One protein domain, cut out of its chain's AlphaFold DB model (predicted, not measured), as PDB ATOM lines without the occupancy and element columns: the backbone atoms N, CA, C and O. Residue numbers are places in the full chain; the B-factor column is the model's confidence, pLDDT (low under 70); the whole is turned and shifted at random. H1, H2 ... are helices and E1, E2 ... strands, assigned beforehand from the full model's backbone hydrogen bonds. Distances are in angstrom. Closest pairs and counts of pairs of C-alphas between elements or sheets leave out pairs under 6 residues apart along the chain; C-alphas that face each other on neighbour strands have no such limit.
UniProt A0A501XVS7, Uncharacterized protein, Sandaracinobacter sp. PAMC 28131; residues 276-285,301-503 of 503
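This is residues 276 to 285 and 301 to 503 of the 503 residues of an uncharacterized protein of Sandaracinobacter sp. PAMC 28131 (UniProt A0A501XVS7). The chain winds in stacked turns, a solenoid whose walls are the sheets E1 E4 E8 E12 E15 E18 E19, E2 E5 E9 E13 E16 and E3 E6 E10 E14 E17, the last two face to face as a close sandwich; the short pair E7 and E11 lies between the third wall and the first. Beyond E18, H1 and the link after it make an arm, of which residues 480 to 486 stick out, and E19 folds back beside E18. The printed part has 213 residues with nineteen named strands and one named helix, H1, between E18 and E19; the class is mostly strand, with under half of the residues in named elements. The first sheet is mixed and the others are parallel; the whole is compact, with a radius of gyration of the C-alphas of 18.5 A and spans of 64 by 47 by 44 A.

Find C-alpha 276 at (36.060, -48.560, -29.136), where E1, residues 276 to 278, begins; E2, 306 to 310, and E3, 316 to 318, follow. Read on to E4, 338 to 340, E5, 343 to 348, 16.5 A long, E6, 355 to 360, and E7, 367 to 369. Next come E8, 373 to 375, E9, 378 to 383, E10, 387 to 393, and E11, 397 to 399. Then find E12, 401 to 404, E13, 407 to 412, E14, 419 to 425, E15, 432 to 435, E16, 438 to 442, E17, 448 to 453, and E18, 461 to 465. H1, 469 to 480, is 16.4 A long, and E19, 496 to 500, ends at C-alpha 500, (46.328, -21.963, -24.109).

Begin with the sandwich, two sheets face to face at 8.1 A centre to centre, their strands at 40 degrees; between E9 and E10 the closest C-alphas, of Ala 381 and Ala 390, are 4.6 A apart. In one sheet N 344 of E5 and O 378 of E9 are 2.8 A apart, within hydrogen-bond range; in the other, N 388 of E10 and O 419 of E14 are 2.8 A apart. E4 runs on into E5 at 83 degrees. E18 and E19 are antiparallel, with N 498 and O 463 at 3.0 A. H1 is not on these three sheets; its O i to N i+4 pairs are all within range.

The farthest C-alphas, of Asp 321 and Glu 484, are 64.3 A apart. Residues 286 to 300 are not printed, a gap of 16.0 A between C-alphas 285 and 301. The links E3 to E4 and H1 to E19 are long. pLDDT is under 70 at residues 468 to 471 and 487 to 503.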
ATOM      1  N   ILE A 276      35.076 -47.887 -28.278       98.88
ATOM      2  CA  ILE A 276      36.060 -48.560 -29.136       98.88
ATOM      3  C   ILE A 276      37.364 -48.726 -28.361       98.88
ATOM      4  O   ILE A 276      37.876 -47.743 -27.827       98.88
ATOM      5  N   VAL A 277      37.929 -49.934 -28.365       98.62
ATOM      6  CA  VAL A 277      39.243 -50.222 -27.782       98.62
ATOM      7  C   VAL A 277      40.153 -50.941 -28.780       98.62
ATOM      8  O   VAL A 277      39.749 -51.914 -29.422       98.62
ATOM      9  N   VAL A 278      41.387 -50.453 -28.920       98.69
ATOM     10  CA  VAL A 278      42.514 -51.218 -29.474       98.69
ATOM     11  C   VAL A 278      43.278 -51.753 -28.270       98.69
ATOM     12  O   VAL A 278      44.054 -51.007 -27.682       98.69
ATOM     13  N   ALA A 279      42.966 -52.978 -27.866       96.81
ATOM     14  CA  ALA A 279      43.327 -53.551 -26.574       96.81
ATOM     15  C   ALA A 279      44.694 -54.237 -26.602       96.81
ATOM     16  O   ALA A 279      45.178 -54.634 -27.660       96.81
ATOM     17  N   VAL A 280      45.288 -54.410 -25.432       95.50
ATOM     18  CA  VAL A 280      46.397 -55.342 -25.164       95.50
ATOM     19  C   VAL A 280      45.961 -56.265 -24.025       95.50
ATOM     20  O   VAL A 280      44.935 -55.967 -23.412       95.50
ATOM     21  N   PRO A 281      46.674 -57.367 -23.749       92.06
ATOM     22  CA  PRO A 281      46.381 -58.174 -22.571       92.06
ATOM     23  C   PRO A 281      46.542 -57.325 -21.300       92.06
ATOM     24  O   PRO A 281      47.397 -56.424 -21.306       92.06
ATOM     25  N   PRO A 282      45.757 -57.564 -20.237       86.94
ATOM     26  CA  PRO A 282      45.938 -56.875 -18.970       86.94
ATOM     27  C   PRO A 282      47.362 -57.051 -18.415       86.94
ATOM     28  O   PRO A 282      48.110 -57.965 -18.766       86.94
ATOM     29  N   ASP A 283      47.764 -56.131 -17.536       85.81
ATOM     30  CA  ASP A 283      48.992 -56.303 -16.763       85.81
ATOM     31  C   ASP A 283      48.789 -57.408 -15.709       85.81
ATOM     32  O   ASP A 283      47.839 -57.311 -14.926       85.81
ATOM     33  N   ASP A 284      49.738 -58.351 -15.607       87.25
ATOM     34  CA  ASP A 284      49.804 -59.358 -14.530       87.25
ATOM     35  C   ASP A 284      50.001 -58.657 -13.177       87.25
ATOM     36  O   ASP A 284      51.111 -58.306 -12.751       87.25
ATOM     37  N   ASN A 285      48.876 -58.386 -12.518       87.50
ATOM     38  CA  ASN A 285      48.804 -57.669 -11.249       87.50
ATOM     39  C   ASN A 285      48.601 -58.622 -10.067       87.50
ATOM     40  O   ASN A 285      48.660 -58.201  -8.901       87.50
ATOM     41  N   SER A 301      47.118 -65.857 -23.275       87.88
ATOM     42  CA  SER A 301      46.570 -66.305 -24.561       87.88
ATOM     43  C   SER A 301      45.956 -65.162 -25.372       87.88
ATOM     44  O   SER A 301      45.524 -65.388 -26.504       87.88
ATOM     45  N   GLU A 302      45.925 -63.950 -24.825       90.81
ATOM     46  CA  GLU A 302      45.404 -62.779 -25.510       90.81
ATOM     47  C   GLU A 302      46.437 -62.128 -26.439       90.81
ATOM     48  O   GLU A 302      47.657 -62.197 -26.257       90.81
ATOM     49  N   GLY A 303      45.932 -61.485 -27.493       93.25
ATOM     50  CA  GLY A 303      46.747 -60.751 -28.457       93.25
ATOM     51  C   GLY A 303      46.994 -59.295 -28.056       93.25
ATOM     52  O   GLY A 303      46.436 -58.771 -27.099       93.25
ATOM     53  N   SER A 304      47.818 -58.596 -28.838       96.00
ATOM     54  CA  SER A 304      47.937 -57.135 -28.768       96.00
ATOM     55  C   SER A 304      47.389 -56.492 -30.037       96.00
ATOM     56  O   SER A 304      47.872 -56.736 -31.148       96.00
ATOM     57  N   GLY A 305      46.408 -55.616 -29.861       98.38
ATOM     58  CA  GLY A 305      45.744 -54.861 -30.908       98.38
ATOM     59  C   GLY A 305      46.731 -54.035 -31.718       98.38
ATOM     60  O   GLY A 305      47.449 -53.188 -31.189       98.38
ATOM     61  N   THR A 306      46.777 -54.268 -33.024       98.56
ATOM     62  CA  THR A 306      47.652 -53.537 -33.942       98.56
ATOM     63  C   THR A 306      46.905 -53.201 -35.222       98.56
ATOM     64  O   THR A 306      46.486 -54.090 -35.959       98.56
ATOM     65  N   VAL A 307      46.777 -51.910 -35.523       98.88
ATOM     66  CA  VAL A 307      46.159 -51.390 -36.742       98.88
ATOM     67  C   VAL A 307      47.218 -50.735 -37.624       98.88
ATOM     68  O   VAL A 307      47.926 -49.824 -37.188       98.88
ATOM     69  N   ILE A 308      47.336 -51.182 -38.875       98.38
ATOM     70  CA  ILE A 308      48.370 -50.698 -39.806       98.38
ATOM     71  C   ILE A 308      47.744 -50.332 -41.147       98.38
ATOM     72  O   ILE A 308      47.219 -51.189 -41.858       98.38
ATOM     73  N   ALA A 309      47.868 -49.066 -41.533       97.81
ATOM     74  CA  ALA A 309      47.570 -48.605 -42.880       97.81
ATOM     75  C   ALA A 309      48.848 -48.213 -43.625       97.81
ATOM     76  O   ALA A 309      49.741 -47.556 -43.083       97.81
ATOM     77  N   TYR A 310      48.897 -48.575 -44.904       96.00
ATOM     78  CA  TYR A 310      49.906 -48.103 -45.845       96.00
ATOM     79  C   TYR A 310      49.287 -47.150 -46.861       96.00
ATOM     80  O   TYR A 310      48.162 -47.365 -47.320       96.00
ATOM     81  N   GLY A 311      50.048 -46.125 -47.243       93.94
ATOM     82  CA  GLY A 311      49.593 -45.098 -48.169       93.94
ATOM     83  C   GLY A 311      48.941 -43.908 -47.473       93.94
ATOM     84  O   GLY A 311      49.301 -43.570 -46.351       93.94
ATOM     85  N   ASN A 312      47.996 -43.260 -48.156       93.38
ATOM     86  CA  ASN A 312      47.287 -42.074 -47.648       93.38
ATOM     87  C   ASN A 312      45.981 -42.370 -46.900       93.38
ATOM     88  O   ASN A 312      45.306 -41.434 -46.473       93.38
ATOM     89  N   GLY A 313      45.622 -43.643 -46.746       95.12
ATOM     90  CA  GLY A 313      44.532 -44.051 -45.869       95.12
ATOM     91  C   GLY A 313      44.974 -44.027 -44.403       95.12
ATOM     92  O   GLY A 313      46.124 -44.378 -44.125       95.12
ATOM     93  N   PRO A 314      44.111 -43.621 -43.455       97.94
ATOM     94  CA  PRO A 314      44.473 -43.662 -42.048       97.94
ATOM     95  C   PRO A 314      44.469 -45.092 -41.502       97.94
ATOM     96  O   PRO A 314      43.757 -45.958 -42.015       97.94
ATOM     97  N   GLY A 315      45.205 -45.328 -40.415       98.56
ATOM     98  CA  GLY A 315      45.062 -46.555 -39.625       98.56
ATOM     99  C   GLY A 315      43.607 -46.755 -39.194       98.56
ATOM    100  O   GLY A 315      42.993 -47.775 -39.503       98.56
ATOM    101  N   MET A 316      43.013 -45.731 -38.575       98.88
ATOM    102  CA  MET A 316      41.593 -45.726 -38.211       98.88
ATOM    103  C   MET A 316      40.885 -44.449 -38.671       98.88
ATOM    104  O   MET A 316      41.399 -43.345 -38.496       98.88
ATOM    105  N   LEU A 317      39.673 -44.600 -39.205       98.88
ATOM    106  CA  LEU A 317      38.745 -43.513 -39.515       98.88
ATOM    107  C   LEU A 317      37.445 -43.690 -38.727       98.88
ATOM    108  O   LEU A 317      36.770 -44.708 -38.872       98.88
ATOM    109  N   ILE A 318      37.061 -42.674 -37.959       98.88
ATOM    110  CA  ILE A 318      35.769 -42.601 -37.267       98.88
ATOM    111  C   ILE A 318      35.013 -41.403 -37.834       98.88
ATOM    112  O   ILE A 318      35.252 -40.266 -37.430       98.88
ATOM    113  N   ALA A 319      34.147 -41.637 -38.814       98.50
ATOM    114  CA  ALA A 319      33.439 -40.576 -39.523       98.50
ATOM    115  C   ALA A 319      32.200 -41.122 -40.236       98.50
ATOM    116  O   ALA A 319      32.187 -42.266 -40.683       98.50
ATOM    117  N   SER A 320      31.176 -40.282 -40.389       98.19
ATOM    118  CA  SER A 320      29.932 -40.640 -41.069       98.19
ATOM    119  C   SER A 320      29.280 -39.413 -41.699       98.19
ATOM    120  O   SER A 320      29.477 -38.292 -41.236       98.19
ATOM    121  N   ASP A 321      28.453 -39.619 -42.722       97.81
ATOM    122  CA  ASP A 321      27.593 -38.565 -43.282       97.81
ATOM    123  C   ASP A 321      26.396 -38.244 -42.364       97.81
ATOM    124  O   ASP A 321      25.593 -37.353 -42.642       97.81
ATOM    125  N   LYS A 322      26.249 -38.988 -41.262       97.81
ATOM    126  CA  LYS A 322      25.248 -38.779 -40.214       97.81
ATOM    127  C   LYS A 322      25.939 -38.469 -38.893       97.81
ATOM    128  O   LYS A 322      27.077 -38.866 -38.674       97.81
ATOM    129  N   ASP A 323      25.214 -37.815 -37.995       98.69
ATOM    130  CA  ASP A 323      25.676 -37.645 -36.622       98.69
ATOM    131  C   ASP A 323      25.803 -39.013 -35.938       98.69
ATOM    132  O   ASP A 323      24.844 -39.792 -35.924       98.69
ATOM    133  N   ILE A 324      26.978 -39.288 -35.371       98.81
ATOM    134  CA  ILE A 324      27.270 -40.524 -34.643       98.81
ATOM    135  C   ILE A 324      27.820 -40.233 -33.249       98.81
ATOM    136  O   ILE A 324      28.514 -39.243 -33.001       98.81
ATOM    137  N   VAL A 325      27.521 -41.138 -32.322       98.88
ATOM    138  CA  VAL A 325      28.044 -41.136 -30.960       98.88
ATOM    139  C   VAL A 325      28.864 -42.395 -30.743       98.88
ATOM    140  O   VAL A 325      28.377 -43.513 -30.928       98.88
ATOM    141  N   ILE A 326      30.096 -42.204 -30.286       98.88
ATOM    142  CA  ILE A 326      30.901 -43.275 -29.715       98.88
ATOM    143  C   ILE A 326      30.698 -43.208 -28.205       98.88
ATOM    144  O   ILE A 326      31.203 -42.304 -27.540       98.88
ATOM    145  N   GLY A 327      29.886 -44.116 -27.671       98.75
ATOM    146  CA  GLY A 327      29.631 -44.263 -26.242       98.75
ATOM    147  C   GLY A 327      30.894 -44.634 -25.470       98.75
ATOM    148  O   GLY A 327      31.992 -44.586 -26.008       98.75
ATOM    149  N   THR A 328      30.755 -44.948 -24.190       98.31
ATOM    150  CA  THR A 328      31.900 -45.141 -23.294       98.31
ATOM    151  C   THR A 328      32.160 -46.616 -23.040       98.31
ATOM    152  O   THR A 328      31.216 -47.368 -22.787       98.31
ATOM    153  N   LEU A 329      33.434 -46.991 -23.012       96.31
ATOM    154  CA  LEU A 329      33.887 -48.268 -22.474       96.31
ATOM    155  C   LEU A 329      33.522 -48.398 -20.981       96.31
ATOM    156  O   LEU A 329      33.203 -47.399 -20.322       96.31
ATOM    157  N   PRO A 330      33.565 -49.617 -20.418       91.00
ATOM    158  CA  PRO A 330      33.450 -49.824 -18.980       91.00
ATOM    159  C   PRO A 330      34.462 -48.989 -18.179       91.00
ATOM    160  O   PRO A 330      35.522 -48.600 -18.666       91.00
ATOM    161  N   THR A 331      34.157 -48.730 -16.904       87.25
ATOM    162  CA  THR A 331      35.036 -47.944 -16.019       87.25
ATOM    163  C   THR A 331      36.392 -48.598 -15.769       87.25
ATOM    164  O   THR A 331      37.330 -47.883 -15.434       87.25
ATOM    165  N   ALA A 332      36.489 -49.923 -15.922       81.25
ATOM    166  CA  ALA A 332      37.752 -50.657 -15.850       81.25
ATOM    167  C   ALA A 332      38.761 -50.135 -16.889       81.25
ATOM    168  O   ALA A 332      39.919 -49.918 -16.562       81.25
ATOM    169  N   ASN A 333      38.286 -49.769 -18.083       83.19
ATOM    170  CA  ASN A 333      39.081 -49.174 -19.159       83.19
ATOM    171  C   ASN A 333      39.112 -47.633 -19.092       83.19
ATOM    172  O   ASN A 333      39.201 -46.955 -20.113       83.19
ATOM    173  N   GLY A 334      38.910 -47.034 -17.915       87.62
ATOM    174  CA  GLY A 334      38.906 -45.576 -17.739       87.62
ATOM    175  C   GLY A 334      37.674 -44.834 -18.282       87.62
ATOM    176  O   GLY A 334      37.584 -43.619 -18.123       87.62
ATOM    177  N   GLY A 335      36.691 -45.531 -18.870       94.62
ATOM    178  CA  GLY A 335      35.448 -44.919 -19.358       94.62
ATOM    179  C   GLY A 335      35.586 -44.097 -20.646       94.62
ATOM    180  O   GLY A 335      34.727 -43.257 -20.929       94.62
ATOM    181  N   TYR A 336      36.653 -44.312 -21.419       98.44
ATOM    182  CA  TYR A 336      36.898 -43.583 -22.664       98.44
ATOM    183  C   TYR A 336      35.895 -43.940 -23.762       98.44
ATOM    184  O   TYR A 336      35.351 -45.042 -23.797       98.44
ATOM    185  N   SER A 337      35.676 -43.012 -24.698       98.81
ATOM    186  CA  SER A 337      34.944 -43.330 -25.929       98.81
ATOM    187  C   SER A 337      35.820 -44.086 -26.924       98.81
ATOM    188  O   SER A 337      35.375 -45.034 -27.567       98.81
ATOM    189  N   LEU A 338      37.077 -43.663 -27.029       98.88
ATOM    190  CA  LEU A 338      38.114 -44.337 -27.793       98.88
ATOM    191  C   LEU A 338      39.309 -44.567 -26.872       98.88
ATOM    192  O   LEU A 338      39.848 -43.599 -26.338       98.88
ATOM    193  N   LEU A 339      39.728 -45.818 -26.729       98.81
ATOM    194  CA  LEU A 339      40.934 -46.205 -26.009       98.81
ATOM    195  C   LEU A 339      41.906 -46.920 -26.950       98.81
ATOM    196  O   LEU A 339      41.527 -47.841 -27.671       98.81
ATOM    197  N   VAL A 340      43.163 -46.487 -26.953       98.81
ATOM    198  CA  VAL A 340      44.251 -47.114 -27.706       98.81
ATOM    199  C   VAL A 340      45.316 -47.579 -26.721       98.81
ATOM    200  O   VAL A 340      46.170 -46.787 -26.323       98.81
ATOM    201  N   GLU A 341      45.249 -48.847 -26.329       98.12
ATOM    202  CA  GLU A 341      46.266 -49.545 -25.527       98.12
ATOM    203  C   GLU A 341      47.309 -50.236 -26.405       98.12
ATOM    204  O   GLU A 341      48.486 -50.283 -26.065       98.12
ATOM    205  N   GLY A 342      46.886 -50.726 -27.568       98.38
ATOM    206  CA  GLY A 342      47.758 -51.289 -28.587       98.38
ATOM    207  C   GLY A 342      48.353 -50.230 -29.520       98.38
ATOM    208  O   GLY A 342      48.619 -49.089 -29.141       98.38
ATOM    209  N   GLY A 343      48.573 -50.599 -30.780       98.56
ATOM    210  CA  GLY A 343      49.171 -49.728 -31.792       98.56
ATOM    211  C   GLY A 343      48.206 -49.345 -32.909       98.56
ATOM    212  O   GLY A 343      47.536 -50.200 -33.477       98.56
ATOM    213  N   VAL A 344      48.199 -48.077 -33.314       98.94
ATOM    214  CA  VAL A 344      47.571 -47.603 -34.553       98.94
ATOM    215  C   VAL A 344      48.592 -46.815 -35.356       98.94
ATOM    216  O   VAL A 344      49.141 -45.823 -34.877       98.94
ATOM    217  N   SER A 345      48.851 -47.233 -36.592       98.31
ATOM    218  CA  SER A 345      49.864 -46.618 -37.446       98.31
ATOM    219  C   SER A 345      49.368 -46.372 -38.869       98.31
ATOM    220  O   SER A 345      48.729 -47.226 -39.483       98.31
ATOM    221  N   GLY A 346      49.706 -45.201 -39.405       98.25
ATOM    222  CA  GLY A 346      49.611 -44.894 -40.831       98.25
ATOM    223  C   GLY A 346      50.979 -44.575 -41.405       98.25
ATOM    224  O   GLY A 346      51.684 -43.703 -40.894       98.25
ATOM    225  N   THR A 347      51.368 -45.271 -42.470       96.94
ATOM    226  CA  THR A 347      52.693 -45.120 -43.077       96.94
ATOM    227  C   THR A 347      52.602 -44.862 -44.574       96.94
ATOM    228  O   THR A 347      52.158 -45.708 -45.346       96.94
ATOM    229  N   ALA A 348      53.130 -43.723 -45.008       95.12
ATOM    230  CA  ALA A 348      53.292 -43.372 -46.407       95.12
ATOM    231  C   ALA A 348      54.782 -43.356 -46.780       95.12
ATOM    232  O   ALA A 348      55.510 -42.405 -46.504       95.12
ATOM    233  N   THR A 349      55.252 -44.422 -47.428       90.44
ATOM    234  CA  THR A 349      56.667 -44.575 -47.820       90.44
ATOM    235  C   THR A 349      57.029 -43.847 -49.118       90.44
ATOM    236  O   THR A 349      58.211 -43.645 -49.403       90.44
ATOM    237  N   TYR A 350      56.034 -43.439 -49.912       90.00
ATOM    238  CA  TYR A 350      56.240 -42.715 -51.164       90.00
ATOM    239  C   TYR A 350      56.185 -41.200 -50.969       90.00
ATOM    240  O   TYR A 350      55.307 -40.685 -50.279       90.00
ATOM    241  N   SER A 351      57.069 -40.487 -51.670       90.88
ATOM    242  CA  SER A 351      57.068 -39.020 -51.744       90.88
ATOM    243  C   SER A 351      55.680 -38.458 -52.080       90.88
ATOM    244  O   SER A 351      54.945 -39.038 -52.890       90.88
ATOM    245  N   ARG A 352      55.356 -37.287 -51.522       90.88
ATOM    246  CA  ARG A 352      54.120 -36.517 -51.734       90.88
ATOM    247  C   ARG A 352      52.858 -37.300 -51.380       90.88
ATOM    248  O   ARG A 352      51.845 -37.186 -52.072       90.88
ATOM    249  N   THR A 353      52.942 -38.130 -50.348       94.81
ATOM    250  CA  THR A 353      51.822 -38.938 -49.871       94.81
ATOM    251  C   THR A 353      51.630 -38.679 -48.390       94.81
ATOM    252  O   THR A 353      52.530 -38.939 -47.592       94.81
ATOM    253  N   ASP A 354      50.470 -38.141 -48.036       96.38
ATOM    254  CA  ASP A 354      50.138 -37.878 -46.641       96.38
ATOM    255  C   ASP A 354      49.986 -39.189 -45.864       96.38
ATOM    256  O   ASP A 354      49.658 -40.217 -46.452       96.38
ATOM    257  N   ALA A 355      50.198 -39.154 -44.552       97.75
ATOM    258  CA  ALA A 355      50.033 -40.290 -43.655       97.75
ATOM    259  C   ALA A 355      49.205 -39.898 -42.431       97.75
ATOM    260  O   ALA A 355      49.384 -38.814 -41.868       97.75
ATOM    261  N   TYR A 356      48.339 -40.806 -41.986       98.50
ATOM    262  CA  TYR A 356      47.412 -40.547 -40.892       98.50
ATOM    263  C   TYR A 356      47.326 -41.747 -39.943       98.50
ATOM    264  O   TYR A 356      47.099 -42.866 -40.392       98.50
ATOM    265  N   GLY A 357      47.475 -41.533 -38.638       98.69
ATOM    266  CA  GLY A 357      47.258 -42.591 -37.645       98.69
ATOM    267  C   GLY A 357      45.762 -42.822 -37.437       98.69
ATOM    268  O   GLY A 357      45.181 -43.769 -37.968       98.69
ATOM    269  N   ILE A 358      45.129 -41.906 -36.711       98.94
ATOM    270  CA  ILE A 358      43.691 -41.873 -36.436       98.94
ATOM    271  C   ILE A 358      43.108 -40.567 -36.975       98.94
ATOM    272  O   ILE A 358      43.636 -39.483 -36.724       98.94
ATOM    273  N   VAL A 359      41.982 -40.672 -37.679       98.88
ATOM    274  CA  VAL A 359      41.186 -39.538 -38.154       98.88
ATOM    275  C   VAL A 359      39.779 -39.644 -37.584       98.88
ATOM    276  O   VAL A 359      39.114 -40.666 -37.740       98.88
ATOM    277  N   ILE A 360      39.310 -38.575 -36.947       98.88
ATOM    278  CA  ILE A 360      37.961 -38.474 -36.386       98.88
ATOM    279  C   ILE A 360      37.232 -37.324 -37.082       98.88
ATOM    280  O   ILE A 360      37.772 -36.223 -37.213       98.88
ATOM    281  N   GLY A 361      36.008 -37.575 -37.541       98.44
ATOM    282  CA  GLY A 361      35.213 -36.642 -38.336       98.44
ATOM    283  C   GLY A 361      35.770 -36.425 -39.747       98.44
ATOM    284  O   GLY A 361      36.539 -37.232 -40.264       98.44
ATOM    285  N   GLY A 362      35.382 -35.313 -40.374       95.62
ATOM    286  CA  GLY A 362      35.785 -34.962 -41.746       95.62
ATOM    287  C   GLY A 362      34.802 -35.410 -42.836       95.62
ATOM    288  O   GLY A 362      35.031 -35.127 -44.010       95.62
ATOM    289  N   ALA A 363      33.707 -36.068 -42.447       95.56
ATOM    290  CA  ALA A 363      32.524 -36.311 -43.275       95.56
ATOM    291  C   ALA A 363      31.431 -35.256 -42.989       95.56
ATOM    292  O   ALA A 363      31.677 -34.301 -42.250       95.56
ATOM    293  N   GLU A 364      30.240 -35.386 -43.589       96.56
ATOM    294  CA  GLU A 364      29.161 -34.395 -43.408       96.56
ATOM    295  C   GLU A 364      28.572 -34.378 -41.985       96.56
ATOM    296  O   GLU A 364      28.113 -33.329 -41.524       96.56
ATOM    297  N   GLY A 365      28.570 -35.521 -41.295       98.06
ATOM    298  CA  GLY A 365      28.012 -35.685 -39.956       98.06
ATOM    299  C   GLY A 365      28.980 -35.332 -38.826       98.06
ATOM    300  O   GLY A 365      30.201 -35.293 -38.996       98.06
ATOM    301  N   THR A 366      28.422 -35.091 -37.640       98.69
ATOM    302  CA  THR A 366      29.201 -34.845 -36.417       98.69
ATOM    303  C   THR A 366      29.593 -36.143 -35.709       98.69
ATOM    304  O   THR A 366      28.918 -37.166 -35.825       98.69
ATOM    305  N   VAL A 367      30.685 -36.106 -34.940       98.88
ATOM    306  CA  VAL A 367      31.131 -37.241 -34.113       98.88
ATOM    307  C   VAL A 367      31.225 -36.797 -32.659       98.88
ATOM    308  O   VAL A 367      31.973 -35.878 -32.340       98.88
ATOM    309  N   SER A 368      30.492 -37.453 -31.763       98.88
ATOM    310  CA  SER A 368      30.537 -37.175 -30.322       98.88
ATOM    311  C   SER A 368      31.276 -38.278 -29.568       98.88
ATOM    312  O   SER A 368      30.899 -39.445 -29.658       98.88
ATOM    313  N   LEU A 369      32.269 -37.892 -28.763       98.88
ATOM    314  CA  LEU A 369      33.051 -38.769 -27.885       98.88
ATOM    315  C   LEU A 369      32.905 -38.310 -26.420       98.88
ATOM    316  O   LEU A 369      33.810 -37.666 -25.884       98.88
ATOM    317  N   PRO A 370      31.756 -38.572 -25.761       98.56
ATOM    318  CA  PRO A 370      31.494 -38.138 -24.385       98.56
ATOM    319  C   PRO A 370      32.508 -38.643 -23.349       98.56
ATOM    320  O   PRO A 370      32.684 -37.980 -22.330       98.56
ATOM    321  N   GLY A 371      33.159 -39.787 -23.585       98.19
ATOM    322  CA  GLY A 371      34.195 -40.341 -22.706       98.19
ATOM    323  C   GLY A 371      35.599 -39.795 -22.970       98.19
ATOM    324  O   GLY A 371      36.528 -40.125 -22.245       98.19
ATOM    325  N   GLY A 372      35.787 -38.973 -24.005       98.69
ATOM    326  CA  GLY A 372      37.120 -38.540 -24.415       98.69
ATOM    327  C   GLY A 372      37.921 -39.631 -25.128       98.69
ATOM    328  O   GLY A 372      37.386 -40.672 -25.523       98.69
ATOM    329  N   ILE A 373      39.212 -39.360 -25.301       98.94
ATOM    330  CA  ILE A 373      40.178 -40.257 -25.944       98.94
ATOM    331  C   ILE A 373      41.255 -40.634 -24.923       98.94
ATOM    332  O   ILE A 373      41.830 -39.744 -24.297       98.94
ATOM    333  N   GLY A 374      41.540 -41.925 -24.786       98.62
ATOM    334  CA  GLY A 374      42.673 -42.456 -24.032       98.62
ATOM    335  C   GLY A 374      43.702 -43.083 -24.972       98.62
ATOM    336  O   GLY A 374      43.341 -43.867 -25.846       98.62
ATOM    337  N   VAL A 375      44.980 -42.750 -24.804       98.69
ATOM    338  CA  VAL A 375      46.102 -43.373 -25.520       98.69
ATOM    339  C   VAL A 375      47.140 -43.829 -24.500       98.69
ATOM    340  O   VAL A 375      47.866 -43.020 -23.930       98.69
ATOM    341  N   THR A 376      47.205 -45.131 -24.258       97.38
ATOM    342  CA  THR A 376      48.196 -45.763 -23.374       97.38
ATOM    343  C   THR A 376      49.230 -46.569 -24.170       97.38
ATOM    344  O   THR A 376      50.355 -46.745 -23.712       97.38
ATOM    345  N   GLY A 377      48.890 -46.951 -25.405       98.12
ATOM    346  CA  GLY A 377      49.772 -47.574 -26.387       98.12
ATOM    347  C   GLY A 377      50.427 -46.582 -27.340       98.12
ATOM    348  O   GLY A 377      51.103 -45.643 -26.923       98.12
ATOM    349  N   ALA A 378      50.252 -46.778 -28.649       98.62
ATOM    350  CA  ALA A 378      50.884 -45.944 -29.667       98.62
ATOM    351  C   ALA A 378      49.928 -45.516 -30.786       98.62
ATOM    352  O   ALA A 378      49.309 -46.347 -31.443       98.62
ATOM    353  N   VAL A 379      49.900 -44.221 -31.096       98.94
ATOM    354  CA  VAL A 379      49.267 -43.657 -32.294       98.94
ATOM    355  C   VAL A 379      50.335 -42.964 -33.129       98.94
ATOM    356  O   VAL A 379      50.976 -42.018 -32.673       98.94
ATOM    357  N   GLN A 380      50.553 -43.437 -34.356       98.75
ATOM    358  CA  GLN A 380      51.700 -43.037 -35.169       98.75
ATOM    359  C   GLN A 380      51.310 -42.682 -36.606       98.75
ATOM    360  O   GLN A 380      50.500 -43.359 -37.239       98.75
ATOM    361  N   ALA A 381      51.948 -41.653 -37.158       98.75
ATOM    362  CA  ALA A 381      51.898 -41.337 -38.581       98.75
ATOM    363  C   ALA A 381      53.297 -41.039 -39.119       98.75
ATOM    364  O   ALA A 381      53.979 -40.152 -38.608       98.75
ATOM    365  N   THR A 382      53.710 -41.739 -40.176       98.12
ATOM    366  CA  THR A 382      55.011 -41.516 -40.822       98.12
ATOM    367  C   THR A 382      54.838 -41.267 -42.310       98.12
ATOM    368  O   THR A 382      54.271 -42.098 -43.015       98.12
ATOM    369  N   THR A 383      55.369 -40.153 -42.805       97.31
ATOM    370  CA  THR A 383      55.462 -39.851 -44.242       97.31
ATOM    371  C   THR A 383      56.917 -39.660 -44.661       97.31
ATOM    372  O   THR A 383      57.782 -39.362 -43.837       97.31
ATOM    373  N   GLN A 384      57.201 -39.805 -45.954       95.19
ATOM    374  CA  GLN A 384      58.516 -39.486 -46.494       95.19
ATOM    375  C   GLN A 384      58.794 -37.976 -46.461       95.19
ATOM    376  O   GLN A 384      59.815 -37.574 -45.919       95.19
ATOM    377  N   ASP A 385      57.928 -37.151 -47.051       94.81
ATOM    378  CA  ASP A 385      58.181 -35.718 -47.298       94.81
ATOM    379  C   ASP A 385      56.890 -34.875 -47.442       94.81
ATOM    380  O   ASP A 385      56.919 -33.806 -48.054       94.81
ATOM    381  N   ALA A 386      55.748 -35.362 -46.940       95.81
ATOM    382  CA  ALA A 386      54.433 -34.721 -47.075       95.81
ATOM    383  C   ALA A 386      53.799 -34.405 -45.704       95.81
ATOM    384  O   ALA A 386      54.517 -34.090 -44.752       95.81
ATOM    385  N   LYS A 387      52.462 -34.459 -45.583       97.50
ATOM    386  CA  LYS A 387      51.781 -34.289 -44.294       97.50
ATOM    387  C   LYS A 387      51.741 -35.607 -43.511       97.50
ATOM    388  O   LYS A 387      51.289 -36.619 -44.031       97.50
ATOM    389  N   ALA A 388      52.150 -35.598 -42.249       98.44
ATOM    390  CA  ALA A 388      51.909 -36.673 -41.291       98.44
ATOM    391  C   ALA A 388      51.055 -36.149 -40.133       98.44
ATOM    392  O   ALA A 388      51.363 -35.114 -39.537       98.44
ATOM    393  N   THR A 389      49.975 -36.848 -39.791       98.81
ATOM    394  CA  THR A 389      49.156 -36.507 -38.620       98.81
ATOM    395  C   THR A 389      48.795 -37.748 -37.822       98.81
ATOM    396  O   THR A 389      48.071 -38.609 -38.317       98.81
ATOM    397  N   ALA A 390      49.304 -37.860 -36.594       98.88
ATOM    398  CA  ALA A 390      49.083 -39.058 -35.785       98.88
ATOM    399  C   ALA A 390      47.628 -39.131 -35.314       98.88
ATOM    400  O   ALA A 390      46.956 -40.123 -35.574       98.88
ATOM    401  N   LEU A 391      47.120 -38.052 -34.716       98.88
ATOM    402  CA  LEU A 391      45.718 -37.898 -34.344       98.88
ATOM    403  C   LEU A 391      45.141 -36.618 -34.956       98.88
ATOM    404  O   LEU A 391      45.520 -35.508 -34.580       98.88
ATOM    405  N   LEU A 392      44.209 -36.780 -35.896       98.88
ATOM    406  CA  LEU A 392      43.462 -35.689 -36.517       98.88
ATOM    407  C   LEU A 392      42.027 -35.663 -35.989       98.88
ATOM    408  O   LEU A 392      41.261 -36.601 -36.210       98.88
ATOM    409  N   ILE A 393      41.648 -34.557 -35.357       98.81
ATOM    410  CA  ILE A 393      40.288 -34.300 -34.878       98.81
ATOM    411  C   ILE A 393      39.703 -33.198 -35.760       98.81
ATOM    412  O   ILE A 393      40.072 -32.032 -35.637       98.81
ATOM    413  N   ASN A 394      38.831 -33.560 -36.699       98.69
ATOM    414  CA  ASN A 394      38.275 -32.609 -37.661       98.69
ATOM    415  C   ASN A 394      37.199 -31.694 -37.052       98.69
ATOM    416  O   ASN A 394      36.678 -31.927 -35.962       98.69
ATOM    417  N   GLU A 395      36.823 -30.657 -37.804       97.62
ATOM    418  CA  GLU A 395      35.605 -29.886 -37.533       97.62
ATOM    419  C   GLU A 395      34.378 -30.816 -37.436       97.62
ATOM    420  O   GLU A 395      34.303 -31.847 -38.105       97.62
ATOM    421  N   GLY A 396      33.416 -30.460 -36.578       97.44
ATOM    422  CA  GLY A 396      32.229 -31.285 -36.319       97.44
ATOM    423  C   GLY A 396      32.433 -32.401 -35.285       97.44
ATOM    424  O   GLY A 396      31.457 -33.042 -34.898       97.44
ATOM    425  N   VAL A 397      33.653 -32.617 -34.784       98.81
ATOM    426  CA  VAL A 397      33.892 -33.514 -33.643       98.81
ATOM    427  C   VAL A 397      33.617 -32.789 -32.321       98.81
ATOM    428  O   VAL A 397      33.932 -31.614 -32.176       98.81
ATOM    429  N   THR A 398      33.028 -33.484 -31.347       98.62
ATOM    430  CA  THR A 398      32.896 -33.029 -29.955       98.62
ATOM    431  C   THR A 398      33.619 -34.002 -29.033       98.62
ATOM    432  O   THR A 398      33.151 -35.119 -28.812       98.62
ATOM    433  N   VAL A 399      34.752 -33.565 -28.486       98.19
ATOM    434  CA  VAL A 399      35.589 -34.338 -27.562       98.19
ATOM    435  C   VAL A 399      36.239 -33.390 -26.557       98.19
ATOM    436  O   VAL A 399      36.965 -32.480 -26.936       98.19
ATOM    437  N   SER A 400      35.960 -33.556 -25.263       97.25
ATOM    438  CA  SER A 400      36.403 -32.590 -24.245       97.25
ATOM    439  C   SER A 400      37.798 -32.859 -23.691       97.25
ATOM    440  O   SER A 400      38.460 -31.914 -23.251       97.25
ATOM    441  N   SER A 401      38.219 -34.126 -23.674       97.88
ATOM    442  CA  SER A 401      39.426 -34.585 -22.988       97.88
ATOM    443  C   SER A 401      40.214 -35.602 -23.802       97.88
ATOM    444  O   SER A 401      39.642 -36.487 -24.442       97.88
ATOM    445  N   LEU A 402      41.536 -35.485 -23.707       98.56
ATOM    446  CA  LEU A 402      42.498 -36.463 -24.188       98.56
ATOM    447  C   LEU A 402      43.452 -36.825 -23.048       98.56
ATOM    448  O   LEU A 402      44.047 -35.932 -22.449       98.56
ATOM    449  N   TYR A 403      43.599 -38.115 -22.766       98.19
ATOM    450  CA  TYR A 403      44.601 -38.657 -21.854       98.19
ATOM    451  C   TYR A 403      45.637 -39.441 -22.660       98.19
ATOM    452  O   TYR A 403      45.269 -40.317 -23.440       98.19
ATOM    453  N   ASN A 404      46.918 -39.134 -22.482       97.56
ATOM    454  CA  ASN A 404      48.025 -39.858 -23.087       97.56
ATOM    455  C   ASN A 404      49.021 -40.308 -22.016       97.56
ATOM    456  O   ASN A 404      49.716 -39.477 -21.436       97.56
ATOM    457  N   SER A 405      49.146 -41.614 -21.807       95.81
ATOM    458  CA  SER A 405      50.280 -42.219 -21.098       95.81
ATOM    459  C   SER A 405      51.225 -42.979 -22.025       95.81
ATOM    460  O   SER A 405      52.337 -43.308 -21.622       95.81
ATOM    461  N   GLY A 406      50.806 -43.200 -23.272       96.12
ATOM    462  CA  GLY A 406      51.585 -43.846 -24.313       96.12
ATOM    463  C   GLY A 406      52.321 -42.862 -25.221       96.12
ATOM    464  O   GLY A 406      52.820 -41.817 -24.795       96.12
ATOM    465  N   THR A 407      52.397 -43.197 -26.507       97.81
ATOM    466  CA  THR A 407      53.063 -42.394 -27.539       97.81
ATOM    467  C   THR A 407      52.082 -41.922 -28.604       97.81
ATOM    468  O   THR A 407      51.458 -42.724 -29.292       97.81
ATOM    469  N   ILE A 408      52.030 -40.615 -28.839       98.75
ATOM    470  CA  ILE A 408      51.400 -40.011 -30.013       98.75
ATOM    471  C   ILE A 408      52.507 -39.354 -30.837       98.75
ATOM    472  O   ILE A 408      53.134 -38.396 -30.381       98.75
ATOM    473  N   MET A 409      52.778 -39.873 -32.037       98.56
ATOM    474  CA  MET A 409      53.937 -39.464 -32.837       98.56
ATOM    475  C   MET A 409      53.605 -39.209 -34.307       98.56
ATOM    476  O   MET A 409      53.080 -40.078 -35.000       98.56
ATOM    477  N   ALA A 410      54.026 -38.053 -34.823       98.50
ATOM    478  CA  ALA A 410      54.092 -37.795 -36.260       98.50
ATOM    479  C   ALA A 410      55.540 -37.585 -36.723       98.50
ATOM    480  O   ALA A 410      56.303 -36.852 -36.092       98.50
ATOM    481  N   ALA A 411      55.926 -38.201 -37.836       97.94
ATOM    482  CA  ALA A 411      57.289 -38.128 -38.347       97.94
ATOM    483  C   ALA A 411      57.344 -37.928 -39.864       97.94
ATOM    484  O   ALA A 411      56.624 -38.575 -40.628       97.94
ATOM    485  N   ILE A 412      58.260 -37.060 -40.290       97.50
ATOM    486  CA  ILE A 412      58.692 -36.918 -41.681       97.50
ATOM    487  C   ILE A 412      60.111 -37.482 -41.784       97.50
ATOM    488  O   ILE A 412      61.028 -37.011 -41.110       97.50
ATOM    489  N   SER A 413      60.305 -38.510 -42.612       94.00
ATOM    490  CA  SER A 413      61.567 -39.260 -42.659       94.00
ATOM    491  C   SER A 413      62.605 -38.712 -43.651       94.00
ATOM    492  O   SER A 413      63.734 -39.202 -43.685       94.00
ATOM    493  N   SER A 414      62.248 -37.740 -44.493       91.94
ATOM    494  CA  SER A 414      63.126 -37.103 -45.484       91.94
ATOM    495  C   SER A 414      63.032 -35.579 -45.416       91.94
ATOM    496  O   SER A 414      62.013 -35.019 -45.043       91.94
ATOM    497  N   GLN A 415      64.103 -34.888 -45.816       85.12
ATOM    498  CA  GLN A 415      64.108 -33.424 -45.899       85.12
ATOM    499  C   GLN A 415      63.137 -32.941 -46.985       85.12
ATOM    500  O   GLN A 415      63.131 -33.492 -48.090       85.12
ATOM    501  N   GLY A 416      62.367 -31.894 -46.687       81.25
ATOM    502  CA  GLY A 416      61.352 -31.358 -47.588       81.25
ATOM    503  C   GLY A 416      60.655 -30.110 -47.047       81.25
ATOM    504  O   GLY A 416      61.202 -29.392 -46.213       81.25
ATOM    505  N   GLU A 417      59.469 -29.838 -47.590       88.44
ATOM    506  CA  GLU A 417      58.514 -28.834 -47.099       88.44
ATOM    507  C   GLU A 417      57.216 -29.567 -46.713       88.44
ATOM    508  O   GLU A 417      56.186 -29.429 -47.374       88.44
ATOM    509  N   GLY A 418      57.304 -30.438 -45.708       95.00
ATOM    510  CA  GLY A 418      56.194 -31.218 -45.164       95.00
ATOM    511  C   GLY A 418      55.617 -30.629 -43.875       95.00
ATOM    512  O   GLY A 418      56.087 -29.615 -43.349       95.00
ATOM    513  N   GLU A 419      54.583 -31.289 -43.352       97.56
ATOM    514  CA  GLU A 419      53.912 -30.888 -42.110       97.56
ATOM    515  C   GLU A 419      53.699 -32.093 -41.183       97.56
ATOM    516  O   GLU A 419      53.028 -33.052 -41.556       97.56
ATOM    517  N   ALA A 420      54.239 -32.057 -39.968       98.06
ATOM    518  CA  ALA A 420      54.084 -33.098 -38.958       98.06
ATOM    519  C   ALA A 420      53.276 -32.573 -37.766       98.06
ATOM    520  O   ALA A 420      53.704 -31.641 -37.081       98.06
ATOM    521  N   TYR A 421      52.140 -33.214 -37.492       98.50
ATOM    522  CA  TYR A 421      51.281 -32.914 -36.347       98.50
ATOM    523  C   TYR A 421      51.076 -34.171 -35.504       98.50
ATOM    524  O   TYR A 421      50.452 -35.122 -35.974       98.50
ATOM    525  N   ALA A 422      51.560 -34.205 -34.261       98.38
ATOM    526  CA  ALA A 422      51.240 -35.344 -33.394       98.38
ATOM    527  C   ALA A 422      49.734 -35.338 -33.086       98.38
ATOM    528  O   ALA A 422      49.033 -36.310 -33.357       98.38
ATOM    529  N   ILE A 423      49.220 -34.192 -32.634       98.69
ATOM    530  CA  ILE A 423      47.787 -33.938 -32.480       98.69
ATOM    531  C   ILE A 423      47.429 -32.670 -33.248       98.69
ATOM    532  O   ILE A 423      48.009 -31.609 -33.008       98.69
ATOM    533  N   GLN A 424      46.449 -32.771 -34.143       98.50
ATOM    534  CA  GLN A 424      45.826 -31.626 -34.802       98.50
ATOM    535  C   GLN A 424      44.337 -31.587 -34.449       98.50
ATOM    536  O   GLN A 424      43.561 -32.413 -34.931       98.50
ATOM    537  N   ASP A 425      43.944 -30.617 -33.620       98.19
ATOM    538  CA  ASP A 425      42.547 -30.362 -33.269       98.19
ATOM    539  C   ASP A 425      41.976 -29.203 -34.086       98.19
ATOM    540  O   ASP A 425      42.192 -28.019 -33.805       98.19
ATOM    541  N   LEU A 426      41.207 -29.566 -35.108       98.00
ATOM    542  CA  LEU A 426      40.429 -28.638 -35.915       98.00
ATOM    543  C   LEU A 426      39.019 -28.418 -35.359       98.00
ATOM    544  O   LEU A 426      38.375 -27.446 -35.748       98.00
ATOM    545  N   SER A 427      38.546 -29.270 -34.443       97.75
ATOM    546  CA  SER A 427      37.229 -29.114 -33.819       97.75
ATOM    547  C   SER A 427      37.165 -27.907 -32.890       97.75
ATOM    548  O   SER A 427      36.130 -27.246 -32.794       97.75
ATOM    549  N   GLY A 428      38.274 -27.624 -32.197       95.31
ATOM    550  CA  GLY A 428      38.338 -26.619 -31.142       95.31
ATOM    551  C   GLY A 428      37.520 -26.985 -29.900       95.31
ATOM    552  O   GLY A 428      37.179 -26.089 -29.125       95.31
ATOM    553  N   THR A 429      37.168 -28.265 -29.735       96.75
ATOM    554  CA  THR A 429      36.344 -28.762 -28.622       96.75
ATOM    555  C   THR A 429      37.153 -29.372 -27.484       96.75
ATOM    556  O   THR A 429      36.621 -29.482 -26.375       96.75
ATOM    557  N   LEU A 430      38.436 -29.692 -27.704       95.69
ATOM    558  CA  LEU A 430      39.316 -30.128 -26.624       95.69
ATOM    559  C   LEU A 430      39.498 -29.001 -25.608       95.69
ATOM    560  O   LEU A 430      39.828 -27.867 -25.950       95.69
ATOM    561  N   THR A 431      39.308 -29.343 -24.337       95.44
ATOM    562  CA  THR A 431      39.491 -28.426 -23.200       95.44
ATOM    563  C   THR A 431      40.498 -28.947 -22.184       95.44
ATOM    564  O   THR A 431      41.014 -28.160 -21.391       95.44
ATOM    565  N   LYS A 432      40.815 -30.249 -22.223       95.62
ATOM    566  CA  LYS A 432      41.801 -30.882 -21.350       95.62
ATOM    567  C   LYS A 432      42.679 -31.868 -22.122       95.62
ATOM    568  O   LYS A 432      42.159 -32.711 -22.850       95.62
ATOM    569  N   ILE A 433      43.990 -31.773 -21.935       96.62
ATOM    570  CA  ILE A 433      44.976 -32.752 -22.394       96.62
ATOM    571  C   ILE A 433      45.822 -33.140 -21.184       96.62
ATOM    572  O   ILE A 433      46.525 -32.297 -20.642       96.62
ATOM    573  N   GLU A 434      45.753 -34.394 -20.763       95.44
ATOM    574  CA  GLU A 434      46.606 -34.958 -19.716       95.44
ATOM    575  C   GLU A 434      47.659 -35.830 -20.383       95.44
ATOM    576  O   GLU A 434      47.314 -36.791 -21.062       95.44
ATOM    577  N   ASN A 435      48.934 -35.491 -20.221       93.31
ATOM    578  CA  ASN A 435      50.034 -36.227 -20.823       93.31
ATOM    579  C   ASN A 435      51.035 -36.699 -19.766       93.31
ATOM    580  O   ASN A 435      51.774 -35.890 -19.211       93.31
ATOM    581  N   THR A 436      51.101 -38.008 -19.538       91.31
ATOM    582  CA  THR A 436      52.162 -38.688 -18.777       91.31
ATOM    583  C   THR A 436      53.131 -39.455 -19.679       91.31
ATOM    584  O   THR A 436      54.130 -39.970 -19.189       91.31
ATOM    585  N   GLY A 437      52.845 -39.535 -20.983       91.06
ATOM    586  CA  GLY A 437      53.689 -40.180 -21.988       91.06
ATOM    587  C   GLY A 437      54.336 -39.186 -22.956       91.06
ATOM    588  O   GLY A 437      54.687 -38.055 -22.603       91.06
ATOM    589  N   PHE A 438      54.471 -39.593 -24.218       92.81
ATOM    590  CA  PHE A 438      55.140 -38.821 -25.266       92.81
ATOM    591  C   PHE A 438      54.158 -38.307 -26.319       92.81
ATOM    592  O   PHE A 438      53.477 -39.086 -26.978       92.81
ATOM    593  N   ILE A 439      54.158 -36.994 -26.553       96.31
ATOM    594  CA  ILE A 439      53.487 -36.367 -27.698       96.31
ATOM    595  C   ILE A 439      54.566 -35.684 -28.534       96.31
ATOM    596  O   ILE A 439      55.123 -34.663 -28.130       96.31
ATOM    597  N   THR A 440      54.905 -36.267 -29.683       96.50
ATOM    598  CA  THR A 440      56.075 -35.853 -30.467       96.50
ATOM    599  C   THR A 440      55.746 -35.641 -31.938       96.50
ATOM    600  O   THR A 440      55.011 -36.396 -32.569       96.50
ATOM    601  N   ALA A 441      56.320 -34.593 -32.516       96.06
ATOM    602  CA  ALA A 441      56.346 -34.396 -33.955       96.06
ATOM    603  C   ALA A 441      57.801 -34.196 -34.382       96.06
ATOM    604  O   ALA A 441      58.561 -33.521 -33.682       96.06
ATOM    605  N   SER A 442      58.202 -34.787 -35.506       96.38
ATOM    606  CA  SER A 442      59.578 -34.717 -36.003       96.38
ATOM    607  C   SER A 442      59.640 -34.492 -37.512       96.38
ATOM    608  O   SER A 442      58.792 -34.958 -38.272       96.38
ATOM    609  N   GLY A 443      60.666 -33.757 -37.933       94.44
ATOM    610  CA  GLY A 443      60.935 -33.389 -39.317       94.44
ATOM    611  C   GLY A 443      62.254 -32.626 -39.425       94.44
ATOM    612  O   GLY A 443      62.974 -32.433 -38.441       94.44
ATOM    613  N   SER A 444      62.594 -32.201 -40.634       92.81
ATOM    614  CA  SER A 444      63.738 -31.339 -40.909       92.81
ATOM    615  C   SER A 444      63.467 -29.875 -40.531       92.81
ATOM    616  O   SER A 444      62.348 -29.472 -40.232       92.81
ATOM    617  N   SER A 445      64.504 -29.034 -40.567       89.88
ATOM    618  CA  SER A 445      64.395 -27.611 -40.210       89.88
ATOM    619  C   SER A 445      63.540 -26.771 -41.167       89.88
ATOM    620  O   SER A 445      63.301 -25.597 -40.891       89.88
ATOM    621  N   THR A 446      63.173 -27.322 -42.324       92.62
ATOM    622  CA  THR A 446      62.309 -26.681 -43.324       92.62
ATOM    623  C   THR A 446      60.856 -27.140 -43.228       92.62
ATOM    624  O   THR A 446      60.005 -26.538 -43.877       92.62
ATOM    625  N   ASP A 447      60.571 -28.150 -42.405       94.56
ATOM    626  CA  ASP A 447      59.226 -28.675 -42.195       94.56
ATOM    627  C   ASP A 447      58.475 -27.881 -41.120       94.56
ATOM    628  O   ASP A 447      59.061 -27.267 -40.220       94.56
ATOM    629  N   ILE A 448      57.147 -27.928 -41.196       95.06
ATOM    630  CA  ILE A 448      56.270 -27.497 -40.108       95.06
ATOM    631  C   ILE A 448      56.136 -28.667 -39.138       95.06
ATOM    632  O   ILE A 448      55.727 -29.752 -39.535       95.06
ATOM    633  N   VAL A 449      56.472 -28.461 -37.866       95.69
ATOM    634  CA  VAL A 449      56.469 -29.529 -36.861       95.69
ATOM    635  C   VAL A 449      55.797 -29.031 -35.587       95.69
ATOM    636  O   VAL A 449      56.319 -28.143 -34.909       95.69
ATOM    637  N   TYR A 450      54.645 -29.612 -35.251       95.50
ATOM    638  CA  TYR A 450      53.891 -29.289 -34.043       95.50
ATOM    639  C   TYR A 450      53.479 -30.558 -33.300       95.50
ATOM    640  O   TYR A 450      52.764 -31.406 -33.826       95.50
ATOM    641  N   ALA A 451      53.882 -30.677 -32.035       95.62
ATOM    642  CA  ALA A 451      53.346 -31.720 -31.163       95.62
ATOM    643  C   ALA A 451      51.830 -31.530 -30.958       95.62
ATOM    644  O   ALA A 451      51.064 -32.481 -31.055       95.62
ATOM    645  N   LEU A 452      51.397 -30.282 -30.751       96.25
ATOM    646  CA  LEU A 452      50.000 -29.905 -30.552       96.25
ATOM    647  C   LEU A 452      49.649 -28.713 -31.453       96.25
ATOM    648  O   LEU A 452      50.168 -27.613 -31.252       96.25
ATOM    649  N   ASP A 453      48.746 -28.908 -32.411       95.81
ATOM    650  CA  ASP A 453      48.054 -27.823 -33.112       95.81
ATOM    651  C   ASP A 453      46.630 -27.696 -32.570       95.81
ATOM    652  O   ASP A 453      45.742 -28.472 -32.912       95.81
ATOM    653  N   LEU A 454      46.436 -26.696 -31.708       95.06
ATOM    654  CA  LEU A 454      45.150 -26.334 -31.104       95.06
ATOM    655  C   LEU A 454      44.624 -25.003 -31.660       95.06
ATOM    656  O   LEU A 454      43.829 -24.320 -31.022       95.06
ATOM    657  N   SER A 455      45.082 -24.580 -32.843       90.56
ATOM    658  CA  SER A 455      44.836 -23.229 -33.371       90.56
ATOM    659  C   SER A 455      43.355 -22.872 -33.598       90.56
ATOM    660  O   SER A 455      43.034 -21.693 -33.815       90.56
ATOM    661  N   ARG A 456      42.453 -23.863 -33.546       93.12
ATOM    662  CA  ARG A 456      41.000 -23.713 -33.709       93.12
ATOM    663  C   ARG A 456      40.212 -23.588 -32.410       93.12
ATOM    664  O   ARG A 456      39.054 -23.181 -32.482       93.12
ATOM    665  N   THR A 457      40.804 -23.857 -31.246       88.69
ATOM    666  CA  THR A 457      40.070 -23.691 -29.985       88.69
ATOM    667  C   THR A 457      39.732 -22.223 -29.717       88.69
ATOM    668  O   THR A 457      40.484 -21.297 -30.041       88.69
ATOM    669  N   THR A 458      38.546 -22.014 -29.151       84.69
ATOM    670  CA  THR A 458      38.039 -20.697 -28.731       84.69
ATOM    671  C   THR A 458      37.907 -20.585 -27.211       84.69
ATOM    672  O   THR A 458      37.563 -19.517 -26.706       84.69
ATOM    673  N   ALA A 459      38.197 -21.671 -26.490       85.88
ATOM    674  CA  ALA A 459      38.177 -21.762 -25.037       85.88
ATOM    675  C   ALA A 459      39.596 -21.963 -24.482       85.88
ATOM    676  O   ALA A 459      40.521 -22.295 -25.221       85.88
ATOM    677  N   ASP A 460      39.754 -21.771 -23.170       88.00
ATOM    678  CA  ASP A 460      40.978 -22.165 -22.468       88.00
ATOM    679  C   ASP A 460      41.156 -23.687 -22.588       88.00
ATOM    680  O   ASP A 460      40.254 -24.444 -22.220       88.00
ATOM    681  N   VAL A 461      42.333 -24.125 -23.036       90.12
ATOM    682  CA  VAL A 461      42.741 -25.535 -22.953       90.12
ATOM    683  C   VAL A 461      43.695 -25.698 -21.785       90.12
ATOM    684  O   VAL A 461      44.663 -24.947 -21.679       90.12
ATOM    685  N   VAL A 462      43.405 -26.665 -20.918       91.62
ATOM    686  CA  VAL A 462      44.277 -27.121 -19.833       91.62
ATOM    687  C   VAL A 462      45.126 -28.261 -20.373       91.62
ATOM    688  O   VAL A 462      44.597 -29.315 -20.707       91.62
ATOM    689  N   ILE A 463      46.429 -28.045 -20.481       91.69
ATOM    690  CA  ILE A 463      47.388 -29.114 -20.774       91.69
ATOM    691  C   ILE A 463      48.104 -29.413 -19.471       91.69
ATOM    692  O   ILE A 463      48.753 -28.499 -18.982       91.69
ATOM    693  N   ASP A 464      47.983 -30.628 -18.943       88.12
ATOM    694  CA  ASP A 464      48.702 -31.122 -17.769       88.12
ATOM    695  C   ASP A 464      49.779 -32.108 -18.238       88.12
ATOM    696  O   ASP A 464      49.477 -33.211 -18.689       88.12
ATOM    697  N   GLN A 465      51.043 -31.687 -18.179       83.12
ATOM    698  CA  GLN A 465      52.201 -32.498 -18.567       83.12
ATOM    699  C   GLN A 465      52.915 -33.034 -17.327       83.12
ATOM    700  O   GLN A 465      53.407 -32.232 -16.537       83.12
ATOM    701  N   TYR A 466      53.030 -34.352 -17.202       76.69
ATOM    702  CA  TYR A 466      53.779 -35.015 -16.136       76.69
ATOM    703  C   TYR A 466      55.201 -35.361 -16.590       76.69
ATOM    704  O   TYR A 466      55.481 -35.474 -17.789       76.69
ATOM    705  N   MET A 467      56.096 -35.505 -15.613       70.81
ATOM    706  CA  MET A 467      57.475 -35.946 -15.816       70.81
ATOM    707  C   MET A 467      57.512 -37.426 -16.203       70.81
ATOM    708  O   MET A 467      56.684 -38.211 -15.739       70.81
ATOM    709  N   ASN A 468      58.471 -37.806 -17.048       67.69
ATOM    710  CA  ASN A 468      58.744 -39.220 -17.301       67.69
ATOM    711  C   ASN A 468      59.500 -39.837 -16.103       67.69
ATOM    712  O   ASN A 468      59.985 -39.118 -15.233       67.69
ATOM    713  N   ALA A 469      59.595 -41.168 -16.058       67.94
ATOM    714  CA  ALA A 469      60.206 -41.880 -14.934       67.94
ATOM    715  C   ALA A 469      61.686 -41.514 -14.698       67.94
ATOM    716  O   ALA A 469      62.090 -41.403 -13.548       67.94
ATOM    717  N   GLU A 470      62.467 -41.273 -15.757       67.12
ATOM    718  CA  GLU A 470      63.877 -40.854 -15.655       67.12
ATOM    719  C   GLU A 470      64.014 -39.454 -15.041       67.12
ATOM    720  O   GLU A 470      64.871 -39.219 -14.189       67.12
ATOM    721  N   ASP A 471      63.157 -38.520 -15.454       68.75
ATOM    722  CA  ASP A 471      63.131 -37.164 -14.913       68.75
ATOM    723  C   ASP A 471      62.667 -37.173 -13.449       68.75
ATOM    724  O   ASP A 471      63.158 -36.372 -12.654       68.75
ATOM    725  N   ILE A 472      61.743 -38.077 -13.085       70.62
ATOM    726  CA  ILE A 472      61.314 -38.289 -11.693       70.62
ATOM    727  C   ILE A 472      62.487 -38.820 -10.866       70.62
ATOM    728  O   ILE A 472      62.826 -38.187  -9.873       70.62
ATOM    729  N   GLU A 473      63.148 -39.898 -11.298       74.50
ATOM    730  CA  GLU A 473      64.304 -40.484 -10.595       74.50
ATOM    731  C   GLU A 473      65.429 -39.452 -10.427       74.50
ATOM    732  O   GLU A 473      65.953 -39.264  -9.335       74.50
ATOM    733  N   THR A 474      65.719 -38.678 -11.477       73.50
ATOM    734  CA  THR A 474      66.708 -37.590 -11.422       73.50
ATOM    735  C   THR A 474      66.316 -36.493 -10.427       73.50
ATOM    736  O   THR A 474      67.189 -35.928  -9.770       73.50
ATOM    737  N   SER A 475      65.025 -36.156 -10.328       71.12
ATOM    738  CA  SER A 475      64.546 -35.184  -9.338       71.12
ATOM    739  C   SER A 475      64.613 -35.730  -7.914       71.12
ATOM    740  O   SER A 475      65.010 -35.002  -7.013       71.12
ATOM    741  N   GLU A 476      64.290 -37.011  -7.714       79.19
ATOM    742  CA  GLU A 476      64.343 -37.666  -6.404       79.19
ATOM    743  C   GLU A 476      65.790 -37.775  -5.899       79.19
ATOM    744  O   GLU A 476      66.054 -37.436  -4.745       79.19
ATOM    745  N   ASP A 477      66.736 -38.140  -6.771       80.88
ATOM    746  CA  ASP A 477      68.174 -38.173  -6.461       80.88
ATOM    747  C   ASP A 477      68.696 -36.789  -6.046       80.88
ATOM    748  O   ASP A 477      69.477 -36.654  -5.103       80.88
ATOM    749  N   ILE A 478      68.265 -35.736  -6.744       75.88
ATOM    750  CA  ILE A 478      68.714 -34.373  -6.455       75.88
ATOM    751  C   ILE A 478      68.070 -33.839  -5.179       75.88
ATOM    752  O   ILE A 478      68.773 -33.210  -4.393       75.88
ATOM    753  N   GLU A 479      66.793 -34.135  -4.918       78.25
ATOM    754  CA  GLU A 479      66.154 -33.807  -3.641       78.25
ATOM    755  C   GLU A 479      66.812 -34.525  -2.449       78.25
ATOM    756  O   GLU A 479      66.907 -33.930  -1.372       78.25
ATOM    757  N   GLU A 480      67.297 -35.765  -2.611       81.38
ATOM    758  CA  GLU A 480      68.037 -36.482  -1.558       81.38
ATOM    759  C   GLU A 480      69.402 -35.836  -1.255       81.38
ATOM    760  O   GLU A 480      69.843 -35.824  -0.101       81.38
ATOM    761  N   ASP A 481      70.044 -35.247  -2.267       81.69
ATOM    762  CA  ASP A 481      71.356 -34.602  -2.157       81.69
ATOM    763  C   ASP A 481      71.308 -33.157  -1.601       81.69
ATOM    764  O   ASP A 481      72.365 -32.568  -1.342       81.69
ATOM    765  N   LEU A 482      70.120 -32.571  -1.377       82.19
ATOM    766  CA  LEU A 482      69.974 -31.214  -0.824       82.19
ATOM    767  C   LEU A 482      70.177 -31.160   0.701       82.19
ATOM    768  O   LEU A 482      69.537 -31.870   1.480       82.19
ATOM    769  N   ASP A 483      71.008 -30.218   1.157       82.25
ATOM    770  CA  ASP A 483      71.179 -29.922   2.585       82.25
ATOM    771  C   ASP A 483      69.965 -29.154   3.173       82.25
ATOM    772  O   ASP A 483      69.217 -28.465   2.475       82.25
ATOM    773  N   GLU A 484      69.771 -29.211   4.501       71.62
ATOM    774  CA  GLU A 484      68.643 -28.550   5.187       71.62
ATOM    775  C   GLU A 484      68.612 -27.029   4.919       71.62
ATOM    776  O   GLU A 484      69.416 -26.257   5.453       71.62
ATOM    777  N   GLY A 485      67.628 -26.589   4.128       70.62
ATOM    778  CA  GLY A 485      67.429 -25.188   3.747       70.62
ATOM    779  C   GLY A 485      67.913 -24.827   2.341       70.62
ATOM    780  O   GLY A 485      67.752 -23.667   1.952       70.62
ATOM    781  N   GLU A 486      68.465 -25.781   1.589       77.62
ATOM    782  CA  GLU A 486      68.633 -25.660   0.142       77.62
ATOM    783  C   GLU A 486      67.314 -25.964  -0.580       77.62
ATOM    784  O   GLU A 486      66.446 -26.679  -0.078       77.62
ATOM    785  N   THR A 487      67.133 -25.340  -1.739       59.28
ATOM    786  CA  THR A 487      65.998 -25.584  -2.626       59.28
ATOM    787  C   THR A 487      66.534 -25.981  -3.978       59.28
ATOM    788  O   THR A 487      67.476 -25.361  -4.473       59.28
ATOM    789  N   ASP A 488      65.913 -26.988  -4.573       65.38
ATOM    790  CA  ASP A 488      66.169 -27.330  -5.955       65.38
ATOM    791  C   ASP A 488      65.716 -26.186  -6.867       65.38
ATOM    792  O   ASP A 488      64.530 -25.855  -6.947       65.38
ATOM    793  N   ASP A 489      66.672 -25.543  -7.529       60.22
ATOM    794  CA  ASP A 489      66.401 -24.477  -8.495       60.22
ATOM    795  C   ASP A 489      66.201 -25.038  -9.916       60.22
ATOM    796  O   ASP A 489      65.914 -24.288 -10.861       60.22
ATOM    797  N   THR A 490      66.370 -26.351 -10.091       57.56
ATOM    798  CA  THR A 490      66.135 -27.031 -11.357       57.56
ATOM    799  C   THR A 490      64.632 -27.165 -11.556       57.56
ATOM    800  O   THR A 490      63.889 -27.649 -10.707       57.56
ATOM    801  N   VAL A 491      64.147 -26.699 -12.705       49.56
ATOM    802  CA  VAL A 491      62.727 -26.801 -13.035       49.56
ATOM    803  C   VAL A 491      62.448 -28.218 -13.523       49.56
ATOM    804  O   VAL A 491      62.419 -28.481 -14.724       49.56
ATOM    805  N   TYR A 492      62.227 -29.112 -12.565       54.06
ATOM    806  CA  TYR A 492      61.551 -30.386 -12.756       54.06
ATOM    807  C   TYR A 492      60.070 -30.088 -12.945       54.06
ATOM    808  O   TYR A 492      59.379 -29.618 -12.039       54.06
ATOM    809  N   THR A 493      59.571 -30.214 -14.169       49.06
ATOM    810  CA  THR A 493      58.204 -29.806 -14.498       49.06
ATOM    811  C   THR A 493      57.198 -30.853 -14.017       49.06
ATOM    812  O   THR A 493      56.627 -31.570 -14.828       49.06
ATOM    813  N   LEU A 494      56.974 -30.927 -12.700       44.97
ATOM    814  CA  LEU A 494      56.089 -31.892 -12.023       44.97
ATOM    815  C   LEU A 494      54.617 -31.799 -12.484       44.97
ATOM    816  O   LEU A 494      53.850 -32.748 -12.379       44.97
ATOM    817  N   SER A 495      54.216 -30.630 -12.982       39.41
ATOM    818  CA  SER A 495      53.027 -30.398 -13.806       39.41
ATOM    819  C   SER A 495      53.126 -28.995 -14.407       39.41
ATOM    820  O   SER A 495      53.178 -28.001 -13.682       39.41
ATOM    821  N   ILE A 496      53.176 -28.865 -15.735       47.12
ATOM    822  CA  ILE A 496      52.863 -27.574 -16.366       47.12
ATOM    823  C   ILE A 496      51.388 -27.633 -16.707       47.12
ATOM    824  O   ILE A 496      51.048 -28.316 -17.660       47.12
ATOM    825  N   THR A 497      50.546 -26.891 -15.983       47.41
ATOM    826  CA  THR A 497      49.227 -26.511 -16.494       47.41
ATOM    827  C   THR A 497      49.413 -25.335 -17.450       47.41
ATOM    828  O   THR A 497      49.521 -24.178 -17.026       47.41
ATOM    829  N   HIS A 498      49.483 -25.605 -18.752       53.09
ATOM    830  CA  HIS A 498      49.501 -24.536 -19.748       53.09
ATOM    831  C   HIS A 498      48.062 -24.155 -20.078       53.09
ATOM    832  O   HIS A 498      47.313 -24.981 -20.591       53.09
ATOM    833  N   LYS A 499      47.671 -22.907 -19.798       51.75
ATOM    834  CA  LYS A 499      46.436 -22.342 -20.344       51.75
ATOM    835  C   LYS A 499      46.723 -21.787 -21.726       51.75
ATOM    836  O   LYS A 499      47.305 -20.709 -21.853       51.75
ATOM    837  N   TRP A 500      46.317 -22.514 -22.760       51.62
ATOM    838  CA  TRP A 500      46.328 -21.963 -24.109       51.62
ATOM    839  C   TRP A 500      45.120 -21.037 -24.264       51.62
ATOM    840  O   TRP A 500      43.981 -21.494 -24.239       51.62
ATOM    841  N   SER A 501      45.363 -19.731 -24.390       46.16
ATOM    842  CA  SER A 501      44.330 -18.730 -24.669       46.16
ATOM    843  C   SER A 501      44.737 -17.916 -25.891       46.16
ATOM    844  O   SER A 501      45.828 -17.336 -25.912       46.16
ATOM    845  N   ARG A 502      43.870 -17.831 -26.898       45.09
ATOM    846  CA  ARG A 502      44.089 -16.941 -28.043       45.09
ATOM    847  C   ARG A 502      43.648 -15.522 -27.663       45.09
ATOM    848  O   ARG A 502      42.530 -15.347 -27.185       45.09
ATOM    849  N   ALA A 503      44.533 -14.538 -27.835       38.44
ATOM    850  CA  ALA A 503      44.210 -13.116 -27.666       38.44
ATOM    851  C   ALA A 503      43.292 -12.592 -28.778       38.44
ATOM    852  O   ALA A 503      43.468 -13.038 -29.939       38.44
TER     853      ALA A 503